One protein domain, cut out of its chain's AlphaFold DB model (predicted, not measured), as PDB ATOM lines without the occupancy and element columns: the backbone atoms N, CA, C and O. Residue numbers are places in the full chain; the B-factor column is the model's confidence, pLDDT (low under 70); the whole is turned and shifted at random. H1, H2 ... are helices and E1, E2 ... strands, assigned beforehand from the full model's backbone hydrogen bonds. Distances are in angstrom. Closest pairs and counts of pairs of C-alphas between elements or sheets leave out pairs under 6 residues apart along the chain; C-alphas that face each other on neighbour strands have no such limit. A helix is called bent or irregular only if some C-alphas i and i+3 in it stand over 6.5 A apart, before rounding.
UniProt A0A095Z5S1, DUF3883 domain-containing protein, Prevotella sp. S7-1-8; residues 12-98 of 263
ATOM      1  N   SER A  12      27.206  -6.108 -50.834       42.31
ATOM      2  CA  SER A  12      28.376  -6.021 -51.717       42.31
ATOM      3  C   SER A  12      29.623  -5.624 -50.922       42.31
ATOM      4  O   SER A  12      29.617  -4.683 -50.129       42.31
ATOM      5  N   ILE A  13      30.710  -6.370 -51.115       50.41
ATOM      6  CA  ILE A  13      31.998  -6.125 -50.459       50.41
ATOM      7  C   ILE A  13      32.880  -5.325 -51.426       50.41
ATOM      8  O   ILE A  13      33.737  -5.917 -52.052       50.41
ATOM      9  N   ASN A  14      32.731  -3.995 -51.533       55.19
ATOM     10  CA  ASN A  14      33.656  -3.110 -52.289       55.19
ATOM     11  C   ASN A  14      33.714  -3.357 -53.833       55.19
ATOM     12  O   ASN A  14      33.557  -4.471 -54.322       55.19
ATOM     13  N   ASP A  15      33.969  -2.314 -54.628       54.72
ATOM     14  CA  ASP A  15      34.179  -2.374 -56.089       54.72
ATOM     15  C   ASP A  15      35.294  -3.351 -56.534       54.72
ATOM     16  O   ASP A  15      35.207  -3.959 -57.601       54.72
ATOM     17  N   ASN A  16      36.296  -3.608 -55.687       53.44
ATOM     18  CA  ASN A  16      37.323  -4.634 -55.899       53.44
ATOM     19  C   ASN A  16      36.755  -6.061 -55.928       53.44
ATOM     20  O   ASN A  16      37.381  -6.938 -56.503       53.44
ATOM     21  N   TYR A  17      35.587  -6.341 -55.344       54.97
ATOM     22  CA  TYR A  17      34.987  -7.679 -55.413       54.97
ATOM     23  C   TYR A  17      34.574  -8.067 -56.835       54.97
ATOM     24  O   TYR A  17      34.543  -9.253 -57.166       54.97
ATOM     25  N   ILE A  18      34.329  -7.085 -57.709       53.84
ATOM     26  CA  ILE A  18      33.969  -7.334 -59.107       53.84
ATOM     27  C   ILE A  18      35.096  -8.089 -59.835       53.84
ATOM     28  O   ILE A  18      34.801  -8.999 -60.609       53.84
ATOM     29  N   SER A  19      36.371  -7.809 -59.534       55.81
ATOM     30  CA  SER A  19      37.512  -8.522 -60.133       55.81
ATOM     31  C   SER A  19      37.743  -9.925 -59.555       55.81
ATOM     32  O   SER A  19      38.393 -10.750 -60.197       55.81
ATOM     33  N   PHE A  20      37.165 -10.240 -58.391       56.28
ATOM     34  CA  PHE A  20      37.285 -11.552 -57.738       56.28
ATOM     35  C   PHE A  20      36.029 -12.426 -57.865       56.28
ATOM     36  O   PHE A  20      36.056 -13.590 -57.469       56.28
ATOM     37  N   LYS A  21      34.946 -11.919 -58.473       56.34
ATOM     38  CA  LYS A  21      33.672 -12.642 -58.650       56.34
ATOM     39  C   LYS A  21      33.818 -13.976 -59.405       56.34
ATOM     40  O   LYS A  21      33.052 -14.896 -59.146       56.34
ATOM     41  N   ASN A  22      34.821 -14.083 -60.283       61.84
ATOM     42  CA  ASN A  22      35.110 -15.271 -61.099       61.84
ATOM     43  C   ASN A  22      36.531 -15.831 -60.873       61.84
ATOM     44  O   ASN A  22      37.072 -16.507 -61.747       61.84
ATOM     45  N   CYS A  23      37.179 -15.516 -59.746       67.81
ATOM     46  CA  CYS A  23      38.530 -16.012 -59.473       67.81
ATOM     47  C   CYS A  23      38.515 -17.425 -58.868       67.81
ATOM     48  O   CYS A  23      37.518 -17.865 -58.290       67.81
ATOM     49  N   SER A  24      39.625 -18.156 -59.003       81.25
ATOM     50  CA  SER A  24      39.761 -19.464 -58.360       81.25
ATOM     51  C   SER A  24      39.783 -19.320 -56.836       81.25
ATOM     52  O   SER A  24      40.161 -18.280 -56.288       81.25
ATOM     53  N   LYS A  25      39.422 -20.402 -56.136       80.56
ATOM     54  CA  LYS A  25      39.472 -20.465 -54.669       80.56
ATOM     55  C   LYS A  25      40.834 -20.025 -54.124       80.56
ATOM     56  O   LYS A  25      40.878 -19.273 -53.157       80.56
ATOM     57  N   ASP A  26      41.924 -20.459 -54.749       82.69
ATOM     58  CA  ASP A  26      43.279 -20.152 -54.285       82.69
ATOM     59  C   ASP A  26      43.621 -18.668 -54.437       82.69
ATOM     60  O   ASP A  26      44.209 -18.079 -53.531       82.69
ATOM     61  N   ILE A  27      43.179 -18.038 -55.534       82.44
ATOM     62  CA  ILE A  27      43.347 -16.595 -55.757       82.44
ATOM     63  C   ILE A  27      42.583 -15.804 -54.692       82.44
ATOM     64  O   ILE A  27      43.131 -14.870 -54.101       82.44
ATOM     65  N   PHE A  28      41.340 -16.196 -54.402       83.06
ATOM     66  CA  PHE A  28      40.550 -15.553 -53.356       83.06
ATOM     67  C   PHE A  28      41.194 -15.714 -51.973       83.06
ATOM     68  O   PHE A  28      41.307 -14.742 -51.228       83.06
ATOM     69  N   VAL A  29      41.630 -16.931 -51.625       86.31
ATOM     70  CA  VAL A  29      42.255 -17.225 -50.327       86.31
ATOM     71  C   VAL A  29      43.559 -16.450 -50.156       86.31
ATOM     72  O   VAL A  29      43.792 -15.926 -49.067       86.31
ATOM     73  N   ASP A  30      44.381 -16.321 -51.198       87.81
ATOM     74  CA  ASP A  30      45.609 -15.522 -51.149       87.81
ATOM     75  C   ASP A  30      45.318 -14.033 -50.907       87.81
ATOM     76  O   ASP A  30      45.875 -13.423 -49.987       87.81
ATOM     77  N   TRP A  31      44.385 -13.461 -51.675       87.94
ATOM     78  CA  TRP A  31      43.963 -12.070 -51.510       87.94
ATOM     79  C   TRP A  31      43.385 -11.807 -50.116       87.94
ATOM     80  O   TRP A  31      43.763 -10.837 -49.448       87.94
ATOM     81  N   PHE A  32      42.486 -12.680 -49.655       89.06
ATOM     82  CA  PHE A  32      41.857 -12.554 -48.346       89.06
ATOM     83  C   PHE A  32      42.894 -12.679 -47.229       89.06
ATOM     84  O   PHE A  32      42.883 -11.874 -46.303       89.06
ATOM     85  N   SER A  33      43.834 -13.622 -47.343       93.00
ATOM     86  CA  SER A  33      44.910 -13.822 -46.367       93.00
ATOM     87  C   SER A  33      45.768 -12.570 -46.204       93.00
ATOM     88  O   SER A  33      45.963 -12.101 -45.083       93.00
ATOM     89  N   LYS A  34      46.227 -11.972 -47.310       92.00
ATOM     90  CA  LYS A  34      47.020 -10.729 -47.284       92.00
ATOM     91  C   LYS A  34      46.225  -9.563 -46.695       92.00
ATOM     92  O   LYS A  34      46.732  -8.839 -45.839       92.00
ATOM     93  N   SER A  35      44.969  -9.417 -47.114       90.19
ATOM     94  CA  SER A  35      44.070  -8.359 -46.640       90.19
ATOM     95  C   SER A  35      43.771  -8.496 -45.142       90.19
ATOM     96  O   SER A  35      43.761  -7.511 -44.404       90.19
ATOM     97  N   PHE A  36      43.582  -9.728 -44.669       93.44
ATOM     98  CA  PHE A  36      43.367 -10.034 -43.261       93.44
ATOM     99  C   PHE A  36      44.620  -9.751 -42.424       93.44
ATOM    100  O   PHE A  36      44.516  -9.096 -41.390       93.44
ATOM    101  N   ILE A  37      45.811 -10.143 -42.891       93.88
ATOM    102  CA  ILE A  37      47.088  -9.800 -42.239       93.88
ATOM    103  C   ILE A  37      47.231  -8.276 -42.091       93.88
ATOM    104  O   ILE A  37      47.509  -7.784 -40.999       93.88
ATOM    105  N   GLN A  38      46.972  -7.513 -43.156       91.94
ATOM    106  CA  GLN A  38      47.022  -6.047 -43.110       91.94
ATOM    107  C   GLN A  38      46.009  -5.456 -42.121       91.94
ATOM    108  O   GLN A  38      46.330  -4.511 -41.399       91.94
ATOM    109  N   PHE A  39      44.800  -6.021 -42.046       92.38
ATOM    110  CA  PHE A  39      43.811  -5.646 -41.036       92.38
ATOM    111  C   PHE A  39      44.330  -5.888 -39.612       92.38
ATOM    112  O   PHE A  39      44.170  -5.012 -38.758       92.38
ATOM    113  N   LEU A  40      44.987  -7.024 -39.355       92.75
ATOM    114  CA  LEU A  40      45.575  -7.318 -38.045       92.75
ATOM    115  C   LEU A  40      46.684  -6.332 -37.676       92.75
ATOM    116  O   LEU A  40      46.731  -5.874 -36.536       92.75
ATOM    117  N   PHE A  41      47.533  -5.966 -38.637       92.56
ATOM    118  CA  PHE A  41      48.605  -4.991 -38.426       92.56
ATOM    119  C   PHE A  41      48.058  -3.593 -38.141       92.56
ATOM    120  O   PHE A  41      48.529  -2.928 -37.225       92.56
ATOM    121  N   LYS A  42      47.050  -3.150 -38.903       88.88
ATOM    122  CA  LYS A  42      46.465  -1.810 -38.767       88.88
ATOM    123  C   LYS A  42      45.779  -1.591 -37.419       88.88
ATOM    124  O   LYS A  42      45.787  -0.476 -36.915       88.88
ATOM    125  N   ASN A  43      45.155  -2.631 -36.876       88.38
ATOM    126  CA  ASN A  43      44.444  -2.565 -35.600       88.38
ATOM    127  C   ASN A  43      45.302  -3.054 -34.421       88.38
ATOM    128  O   ASN A  43      44.761  -3.284 -33.344       88.38
ATOM    129  N   GLU A  44      46.609  -3.249 -34.633       88.50
ATOM    130  CA  GLU A  44      47.574  -3.627 -33.591       88.50
ATOM    131  C   GLU A  44      47.171  -4.891 -32.805       88.50
ATOM    132  O   GLU A  44      47.467  -5.048 -31.623       88.50
ATOM    133  N   PHE A  45      46.506  -5.844 -33.468       91.94
ATOM    134  CA  PHE A  45      46.095  -7.106 -32.836       91.94
ATOM    135  C   PHE A  45      47.260  -8.074 -32.597       91.94
ATOM    136  O   PHE A  45      47.079  -9.100 -31.937       91.94
ATOM    137  N   ILE A  46      48.428  -7.760 -33.160       90.44
ATOM    138  CA  ILE A  46      49.642  -8.560 -33.089       90.44
ATOM    139  C   ILE A  46      50.718  -7.767 -32.355       90.44
ATOM    140  O   ILE A  46      51.138  -6.702 -32.801       90.44
ATOM    141  N   ASP A  47      51.201  -8.338 -31.261       88.50
ATOM    142  CA  ASP A  47      52.359  -7.862 -30.523       88.50
ATOM    143  C   ASP A  47      53.642  -8.414 -31.161       88.50
ATOM    144  O   ASP A  47      54.014  -9.577 -30.980       88.50
ATOM    145  N   PHE A  48      54.323  -7.562 -31.926       88.25
ATOM    146  CA  PHE A  48      55.555  -7.914 -32.631       88.25
ATOM    147  C   PHE A  48      56.756  -8.127 -31.700       88.25
ATOM    148  O   PHE A  48      57.718  -8.768 -32.113       88.25
ATOM    149  N   THR A  49      56.705  -7.676 -30.438       84.44
ATOM    150  CA  THR A  49      57.765  -7.973 -29.449       84.44
ATOM    151  C   THR A  49      57.785  -9.448 -29.046       84.44
ATOM    152  O   THR A  49      58.761  -9.948 -28.494       84.44
ATOM    153  N   LYS A  50      56.698 -10.158 -29.357       88.31
ATOM    154  CA  LYS A  50      56.469 -11.566 -29.047       88.31
ATOM    155  C   LYS A  50      56.632 -12.484 -30.256       88.31
ATOM    156  O   LYS A  50      56.148 -13.622 -30.227       88.31
ATOM    157  N   ILE A  51      57.282 -11.973 -31.299       88.38
ATOM    158  CA  ILE A  51      57.744 -12.743 -32.445       88.38
ATOM    159  C   ILE A  51      59.245 -12.950 -32.282       88.38
ATOM    160  O   ILE A  51      60.003 -11.989 -32.184       88.38
ATOM    161  N   SER A  52      59.671 -14.204 -32.261       87.38
ATOM    162  CA  SER A  52      61.082 -14.580 -32.213       87.38
ATOM    163  C   SER A  52      61.453 -15.418 -33.428       87.38
ATOM    164  O   SER A  52      60.590 -15.922 -34.142       87.38
ATOM    165  N   TYR A  53      62.747 -15.557 -33.675       88.31
ATOM    166  CA  TYR A  53      63.268 -16.495 -34.658       88.31
ATOM    167  C   TYR A  53      63.836 -17.706 -33.919       88.31
ATOM    168  O   TYR A  53      64.720 -17.558 -33.071       88.31
ATOM    169  N   ASP A  54      63.287 -18.881 -34.202       85.00
ATOM    170  CA  ASP A  54      63.775 -20.156 -33.700       85.00
ATOM    171  C   ASP A  54      64.814 -20.707 -34.679       85.00
ATOM    172  O   ASP A  54      64.497 -21.093 -35.804       85.00
ATOM    173  N   ARG A  55      66.072 -20.723 -34.227       84.25
ATOM    174  CA  ARG A  55      67.219 -21.175 -35.020       84.25
ATOM    175  C   ARG A  55      67.204 -22.678 -35.276       84.25
ATOM    176  O   ARG A  55      67.744 -23.105 -36.287       84.25
ATOM    177  N   GLU A  56      66.626 -23.478 -34.379       83.12
ATOM    178  CA  GLU A  56      66.626 -24.938 -34.527       83.12
ATOM    179  C   GLU A  56      65.623 -25.397 -35.585       83.12
ATOM    180  O   GLU A  56      65.868 -26.369 -36.299       83.12
ATOM    181  N   SER A  57      64.490 -24.699 -35.689       79.00
ATOM    182  CA  SER A  57      63.454 -25.002 -36.676       79.00
ATOM    183  C   SER A  57      63.508 -24.132 -37.933       79.00
ATOM    184  O   SER A  57      62.713 -24.379 -38.838       79.00
ATOM    185  N   ASP A  58      64.426 -23.159 -37.994       85.38
ATOM    186  CA  ASP A  58      64.544 -22.145 -39.054       85.38
ATOM    187  C   ASP A  58      63.201 -21.456 -39.359       85.38
ATOM    188  O   ASP A  58      62.761 -21.315 -40.502       85.38
ATOM    189  N   LYS A  59      62.481 -21.074 -38.300       87.75
ATOM    190  CA  LYS A  59      61.138 -20.498 -38.411       87.75
ATOM    191  C   LYS A  59      60.935 -19.331 -37.466       87.75
ATOM    192  O   LYS A  59      61.468 -19.274 -36.362       87.75
ATOM    193  N   TYR A  60      60.076 -18.408 -37.885       90.50
ATOM    194  CA  TYR A  60      59.580 -17.357 -37.007       90.50
ATOM    195  C   TYR A  60      58.423 -17.880 -36.165       90.50
ATOM    196  O   TYR A  60      57.521 -18.552 -36.669       90.50
ATOM    197  N   VAL A  61      58.462 -17.554 -34.879       88.62
ATOM    198  CA  VAL A  61      57.572 -18.086 -33.860       88.62
ATOM    199  C   VAL A  61      56.782 -16.961 -33.216       88.62
ATOM    200  O   VAL A  61      57.341 -16.027 -32.650       88.62
ATOM    201  N   PHE A  62      55.463 -17.096 -33.246       87.81
ATOM    202  CA  PHE A  62      54.544 -16.377 -32.382       87.81
ATOM    203  C   PHE A  62      54.463 -17.053 -31.016       87.81
ATOM    204  O   PHE A  62      54.075 -18.221 -30.910       87.81
ATOM    205  N   SER A  63      54.735 -16.304 -29.948       85.44
ATOM    206  CA  SER A  63      54.377 -16.770 -28.605       85.44
ATOM    207  C   SER A  63      52.852 -16.837 -28.426       85.44
ATOM    208  O   SER A  63      52.094 -16.134 -29.103       85.44
ATOM    209  N   ARG A  64      52.386 -17.620 -27.442       83.81
ATOM    210  CA  ARG A  64      50.953 -17.796 -27.125       83.81
ATOM    211  C   ARG A  64      50.183 -16.483 -26.977       83.81
ATOM    212  O   ARG A  64      48.997 -16.435 -27.293       83.81
ATOM    213  N   SER A  65      50.849 -15.444 -26.475       86.00
ATOM    214  CA  SER A  65      50.244 -14.149 -26.150       86.00
ATOM    215  C   SER A  65      50.546 -13.048 -27.168       86.00
ATOM    216  O   SER A  65      50.245 -11.886 -26.898       86.00
ATOM    217  N   ALA A  66      51.143 -13.391 -28.316       88.69
ATOM    218  CA  ALA A  66      51.389 -12.430 -29.388       88.69
ATOM    219  C   ALA A  66      50.090 -11.909 -30.017       88.69
ATOM    220  O   ALA A  66      50.026 -10.767 -30.449       88.69
ATOM    221  N   ILE A  67      49.031 -12.720 -30.000       89.19
ATOM    222  CA  ILE A  67      47.654 -12.258 -30.170       89.19
ATOM    223  C   ILE A  67      46.961 -12.472 -28.829       89.19
ATOM    224  O   ILE A  67      46.997 -13.576 -28.280       89.19
ATOM    225  N   SER A  68      46.341 -11.421 -28.289       87.00
ATOM    226  CA  SER A  68      45.625 -11.498 -27.010       87.00
ATOM    227  C   SER A  68      44.587 -12.624 -27.019       87.00
ATOM    228  O   SER A  68      43.895 -12.837 -28.017       87.00
ATOM    229  N   PHE A  69      44.416 -13.315 -25.887       84.06
ATOM    230  CA  PHE A  69      43.432 -14.395 -25.744       84.06
ATOM    231  C   PHE A  69      42.004 -13.954 -26.085       84.06
ATOM    232  O   PHE A  69      41.236 -14.750 -26.625       84.06
ATOM    233  N   LYS A  70      41.671 -12.674 -25.862       87.75
ATOM    234  CA  LYS A  70      40.383 -12.078 -26.258       87.75
ATOM    235  C   LYS A  70      40.126 -12.171 -27.769       87.75
ATOM    236  O   LYS A  70      38.978 -12.220 -28.194       87.75
ATOM    237  N   PHE A  71      41.185 -12.233 -28.573       90.25
ATOM    238  CA  PHE A  71      41.146 -12.305 -30.033       90.25
ATOM    239  C   PHE A  71      41.597 -13.674 -30.563       90.25
ATOM    240  O   PHE A  71      42.072 -13.795 -31.693       90.25
ATOM    241  N   ALA A  72      41.416 -14.738 -29.770       88.06
ATOM    242  CA  ALA A  72      41.751 -16.106 -30.167       88.06
ATOM    243  C   ALA A  72      41.065 -16.545 -31.474       88.06
ATOM    244  O   ALA A  72      41.635 -17.343 -32.215       88.06
ATOM    245  N   CYS A  73      39.882 -16.006 -31.792       91.38
ATOM    246  CA  CYS A  73      39.202 -16.253 -33.065       91.38
ATOM    247  C   CYS A  73      40.023 -15.777 -34.275       91.38
ATOM    248  O   CYS A  73      40.122 -16.507 -35.259       91.38
ATOM    249  N   LEU A  74      40.678 -14.612 -34.184       92.88
ATOM    250  CA  LEU A  74      41.527 -14.068 -35.248       92.88
ATOM    251  C   LEU A  74      42.760 -14.949 -35.465       92.88
ATOM    252  O   LEU A  74      43.097 -15.285 -36.598       92.88
ATOM    253  N   ARG A  75      43.385 -15.401 -34.372       92.31
ATOM    254  CA  ARG A  75      44.485 -16.375 -34.422       92.31
ATOM    255  C   ARG A  75      44.038 -17.693 -35.056       92.31
ATOM    256  O   ARG A  75      44.736 -18.226 -35.906       92.31
ATOM    257  N   ASN A  76      42.885 -18.225 -34.651       92.31
ATOM    258  CA  ASN A  76      42.371 -19.479 -35.200       92.31
ATOM    259  C   ASN A  76      42.089 -19.356 -36.703       92.31
ATOM    260  O   ASN A  76      42.351 -20.300 -37.438       92.31
ATOM    261  N   LEU A  77      41.641 -18.188 -37.174       94.06
ATOM    262  CA  LEU A  77      41.493 -17.929 -38.602       94.06
ATOM    263  C   LEU A  77      42.843 -17.947 -39.334       94.06
ATOM    264  O   LEU A  77      42.938 -18.567 -40.389       94.06
ATOM    265  N   LEU A  78      43.905 -17.360 -38.767       94.12
ATOM    266  CA  LEU A  78      45.256 -17.471 -39.339       94.12
ATOM    267  C   LEU A  78      45.723 -18.932 -39.454       94.12
ATOM    268  O   LEU A  78      46.372 -19.294 -40.435       94.12
ATOM    269  N   ILE A  79      45.369 -19.773 -38.476       93.00
ATOM    270  CA  ILE A  79      45.663 -21.213 -38.509       93.00
ATOM    271  C   ILE A  79      44.864 -21.901 -39.621       93.00
ATOM    272  O   ILE A  79      45.435 -22.627 -40.427       93.00
ATOM    273  N   SER A  80      43.558 -21.637 -39.717       93.19
ATOM    274  CA  SER A  80      42.694 -22.218 -40.755       93.19
ATOM    275  C   SER A  80      43.103 -21.816 -42.177       93.19
ATOM    276  O   SER A  80      42.911 -22.591 -43.110       93.19
ATOM    277  N   LEU A  81      43.684 -20.626 -42.353       92.56
ATOM    278  CA  LEU A  81      44.244 -20.157 -43.629       92.56
ATOM    279  C   LEU A  81      45.638 -20.751 -43.931       92.56
ATOM    280  O   LEU A  81      46.198 -20.526 -45.008       92.56
ATOM    281  N   GLY A  82      46.221 -21.505 -42.993       92.81
ATOM    282  CA  GLY A  82      47.570 -22.060 -43.101       92.81
ATOM    283  C   GLY A  82      48.668 -20.996 -43.064       92.81
ATOM    284  O   GLY A  82      49.748 -21.221 -43.600       92.81
ATOM    285  N   ILE A  83      48.377 -19.821 -42.498       94.88
ATOM    286  CA  ILE A  83      49.366 -18.761 -42.256       94.88
ATOM    287  C   ILE A  83      50.181 -19.109 -41.011       94.88
ATOM    288  O   ILE A  83      51.388 -18.871 -40.983       94.88
ATOM    289  N   LEU A  84      49.510 -19.690 -40.009       93.81
ATOM    290  CA  LEU A  84      50.121 -20.198 -38.789       93.81
ATOM    291  C   LEU A  84      49.957 -21.712 -38.658       93.81
ATOM    292  O   LEU A  84      48.877 -22.241 -38.914       93.81
ATOM    293  N   SER A  85      50.971 -22.388 -38.130       91.94
ATOM    294  CA  SER A  85      50.854 -23.757 -37.615       91.94
ATOM    295  C   SER A  85      51.259 -23.825 -36.150       91.94
ATOM    296  O   SER A  85      51.928 -22.935 -35.632       91.94
ATOM    297  N   LYS A  86      50.816 -24.862 -35.435       88.00
ATOM    298  CA  LYS A  86      51.240 -25.076 -34.046       88.00
ATOM    299  C   LYS A  86      52.715 -25.474 -34.021       88.00
ATOM    300  O   LYS A  86      53.125 -26.357 -34.772       88.00
ATOM    301  N   ALA A  87      53.483 -24.844 -33.140       83.44
ATOM    302  CA  ALA A  87      54.869 -25.209 -32.908       83.44
ATOM    303  C   ALA A  87      54.994 -26.429 -31.983       83.44
ATOM    304  O   ALA A  87      54.013 -26.882 -31.390       83.44
ATOM    305  N   ARG A  88      56.216 -26.966 -31.870       71.12
ATOM    306  CA  ARG A  88      56.519 -28.117 -30.999       71.12
ATOM    307  C   ARG A  88      56.348 -27.785 -29.514       71.12
ATOM    308  O   ARG A  88      55.948 -28.646 -28.738       71.12
ATOM    309  N   ALA A  89      56.638 -26.542 -29.129       71.56
ATOM    310  CA  ALA A  89      56.463 -26.048 -27.770       71.56
ATOM    311  C   ALA A  89      55.005 -25.638 -27.503       71.56
ATOM    312  O   ALA A  89      54.347 -25.036 -28.359       71.56
ATOM    313  N   ASP A  90      54.509 -25.930 -26.295       72.31
ATOM    314  CA  ASP A  90      53.110 -25.680 -25.950       72.31
ATOM    315  C   ASP A  90      52.741 -24.194 -26.108       72.31
ATOM    316  O   ASP A  90      53.341 -23.289 -25.525       72.31
ATOM    317  N   GLY A  91      51.711 -23.941 -26.915       75.94
ATOM    318  CA  GLY A  91      51.153 -22.611 -27.124       75.94
ATOM    319  C   GLY A  91      51.896 -21.706 -28.101       75.94
ATOM    320  O   GLY A  91      51.447 -20.577 -28.278       75.94
ATOM    321  N   GLN A  92      52.985 -22.152 -28.721       88.38
ATOM    322  CA  GLN A  92      53.690 -21.385 -29.749       88.38
ATOM    323  C   GLN A  92      53.152 -21.704 -31.152       88.38
ATOM    324  O   GLN A  92      52.582 -22.774 -31.386       88.38
ATOM    325  N   PHE A  93      53.326 -20.774 -32.094       91.50
ATOM    326  CA  PHE A  93      52.890 -20.943 -33.481       91.50
ATOM    327  C   PHE A  93      53.990 -20.543 -34.459       91.50
ATOM    328  O   PHE A  93      54.597 -19.494 -34.287       91.50
ATOM    329  N   TYR A  94      54.220 -21.336 -35.500       92.94
ATOM    330  CA  TYR A  94      55.115 -20.973 -36.595       92.94
ATOM    331  C   TYR A  94      54.401 -20.104 -37.626       92.94
ATOM    332  O   TYR A  94      53.220 -20.314 -37.892       92.94
ATOM    333  N   ILE A  95      55.124 -19.156 -38.224       92.56
ATOM    334  CA  ILE A  95      54.670 -18.389 -39.389       92.56
ATOM    335  C   ILE A  95      55.093 -19.137 -40.652       92.56
ATOM    336  O   ILE A  95      56.269 -19.124 -41.009       92.56
ATOM    337  N   ASP A  96      54.146 -19.779 -41.335       92.44
ATOM    338  CA  ASP A  96      54.447 -20.613 -42.507       92.44
ATOM    339  C   ASP A  96      54.214 -19.892 -43.842       92.44
ATOM    340  O   ASP A  96      54.768 -20.293 -44.864       92.44
ATOM    341  N   LYS A  97      53.408 -18.820 -43.860       92.94
ATOM    342  CA  LYS A  97      53.136 -18.033 -45.075       92.94
ATOM    343  C   LYS A  97      53.259 -16.537 -44.834       92.94
ATOM    344  O   LYS A  97      53.043 -16.042 -43.732       92.94
ATOM    345  N   TYR A  98      53.547 -15.816 -45.919       93.38
ATOM    346  CA  TYR A  98      53.602 -14.351 -45.956       93.38
ATOM    347  C   TYR A  98      54.606 -13.729 -44.982       93.38
ATOM    348  O   TYR A  98      54.420 -12.591 -44.555       93.38
TER     349      TYR A  98
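This is residues 12 to 98 of the 263 residues of the protein "DUF3883 domain-containing protein" of Prevotella sp. S7-1-8 (UniProt A0A095Z5S1). A small twisted sheet of four strands stands at one end of an elongated shape; H3 stands up from its E3 edge, the long helix H2 runs next to H3 the opposite way, and the short H1 lies beyond H2 at the far end. Residues 21 to 27, of which 25 to 27 belong to H2, stand free. The printed part has 87 residues, with three named helices and four named strands in the order H1, H2, E1, E2, H3, E3, E4; the sheet's order is E1, E2, E4, E3, all antiparallel, and the class is mixed, helices and strands. It is only just loose, close to compact, with a radius of gyration of the C-alphas of 14.6 A and spans of 43 by 25 by 17 A.

Start at H1, residues 17 to 20, 5.1 A long. Find C-alpha 25 at (39.472, -20.465, -54.669); from there H2, residues 25 to 42, runs 25.5 A to C-alpha 42 at (46.465, -1.810, -38.767). Next come E1, residues 51 to 54, 9.6 A, and E2, residues 59 to 62, 9.8 A. H3, residues 69 to 80, spans 16.9 A and is irregular: C-alphas 70 and 73 are 8.1 A apart. E3, residues 84 to 86, covers 6.9 A, and E4, residues 93 to 95, covers 6.7 A and ends at C-alpha 95, at (54.670, -18.389, -39.389).

Begin with the sheet, whose strands' lines turn by 120 degrees from edge to edge. In the hairpin E1 and E2, find N 61 and O 52 within hydrogen-bond range at 2.8 A. Between E2 and E4, N 62 and O 93 are 2.8 A apart; in the hairpin E3 and E4, N 94 and O 85 are 2.8 A apart. E2, H3 and E3 form a split strand-helix-strand unit, two strands running the same way with a helix between them in the chain and E4 between them in the sheet; its crossover is right-handed. H3 is on the sheet over E3 at a height of 10.3 A and stands up from it at 55 degrees; the closest C-alphas are those of Leu 78 and Leu 84, 5.6 A apart. H2 and H3 are close but not clearly touching, at a shallow tilt of 25 degrees, opposite ways, with the C-alphas of Ser 33 and Leu 78 closest at 7.9 A. H1 and H2 are close but not clearly touching, the closest C-alphas, of Phe 20 and Phe 28, being 6.8 A apart. Every O i to N i+4 pair is within hydrogen-bond range in H2, 6 of 8 are in H3, and H1 is too short for such a pair.

The C-alphas of Ser 12 and Glu 56 are the two farthest apart, at 46.0 A. The printed part has no cut, and no link between named elements is long. Look at the B-factor column: the mean pLDDT of the printed part is 83.6, and residues 12 to 23 are under 70.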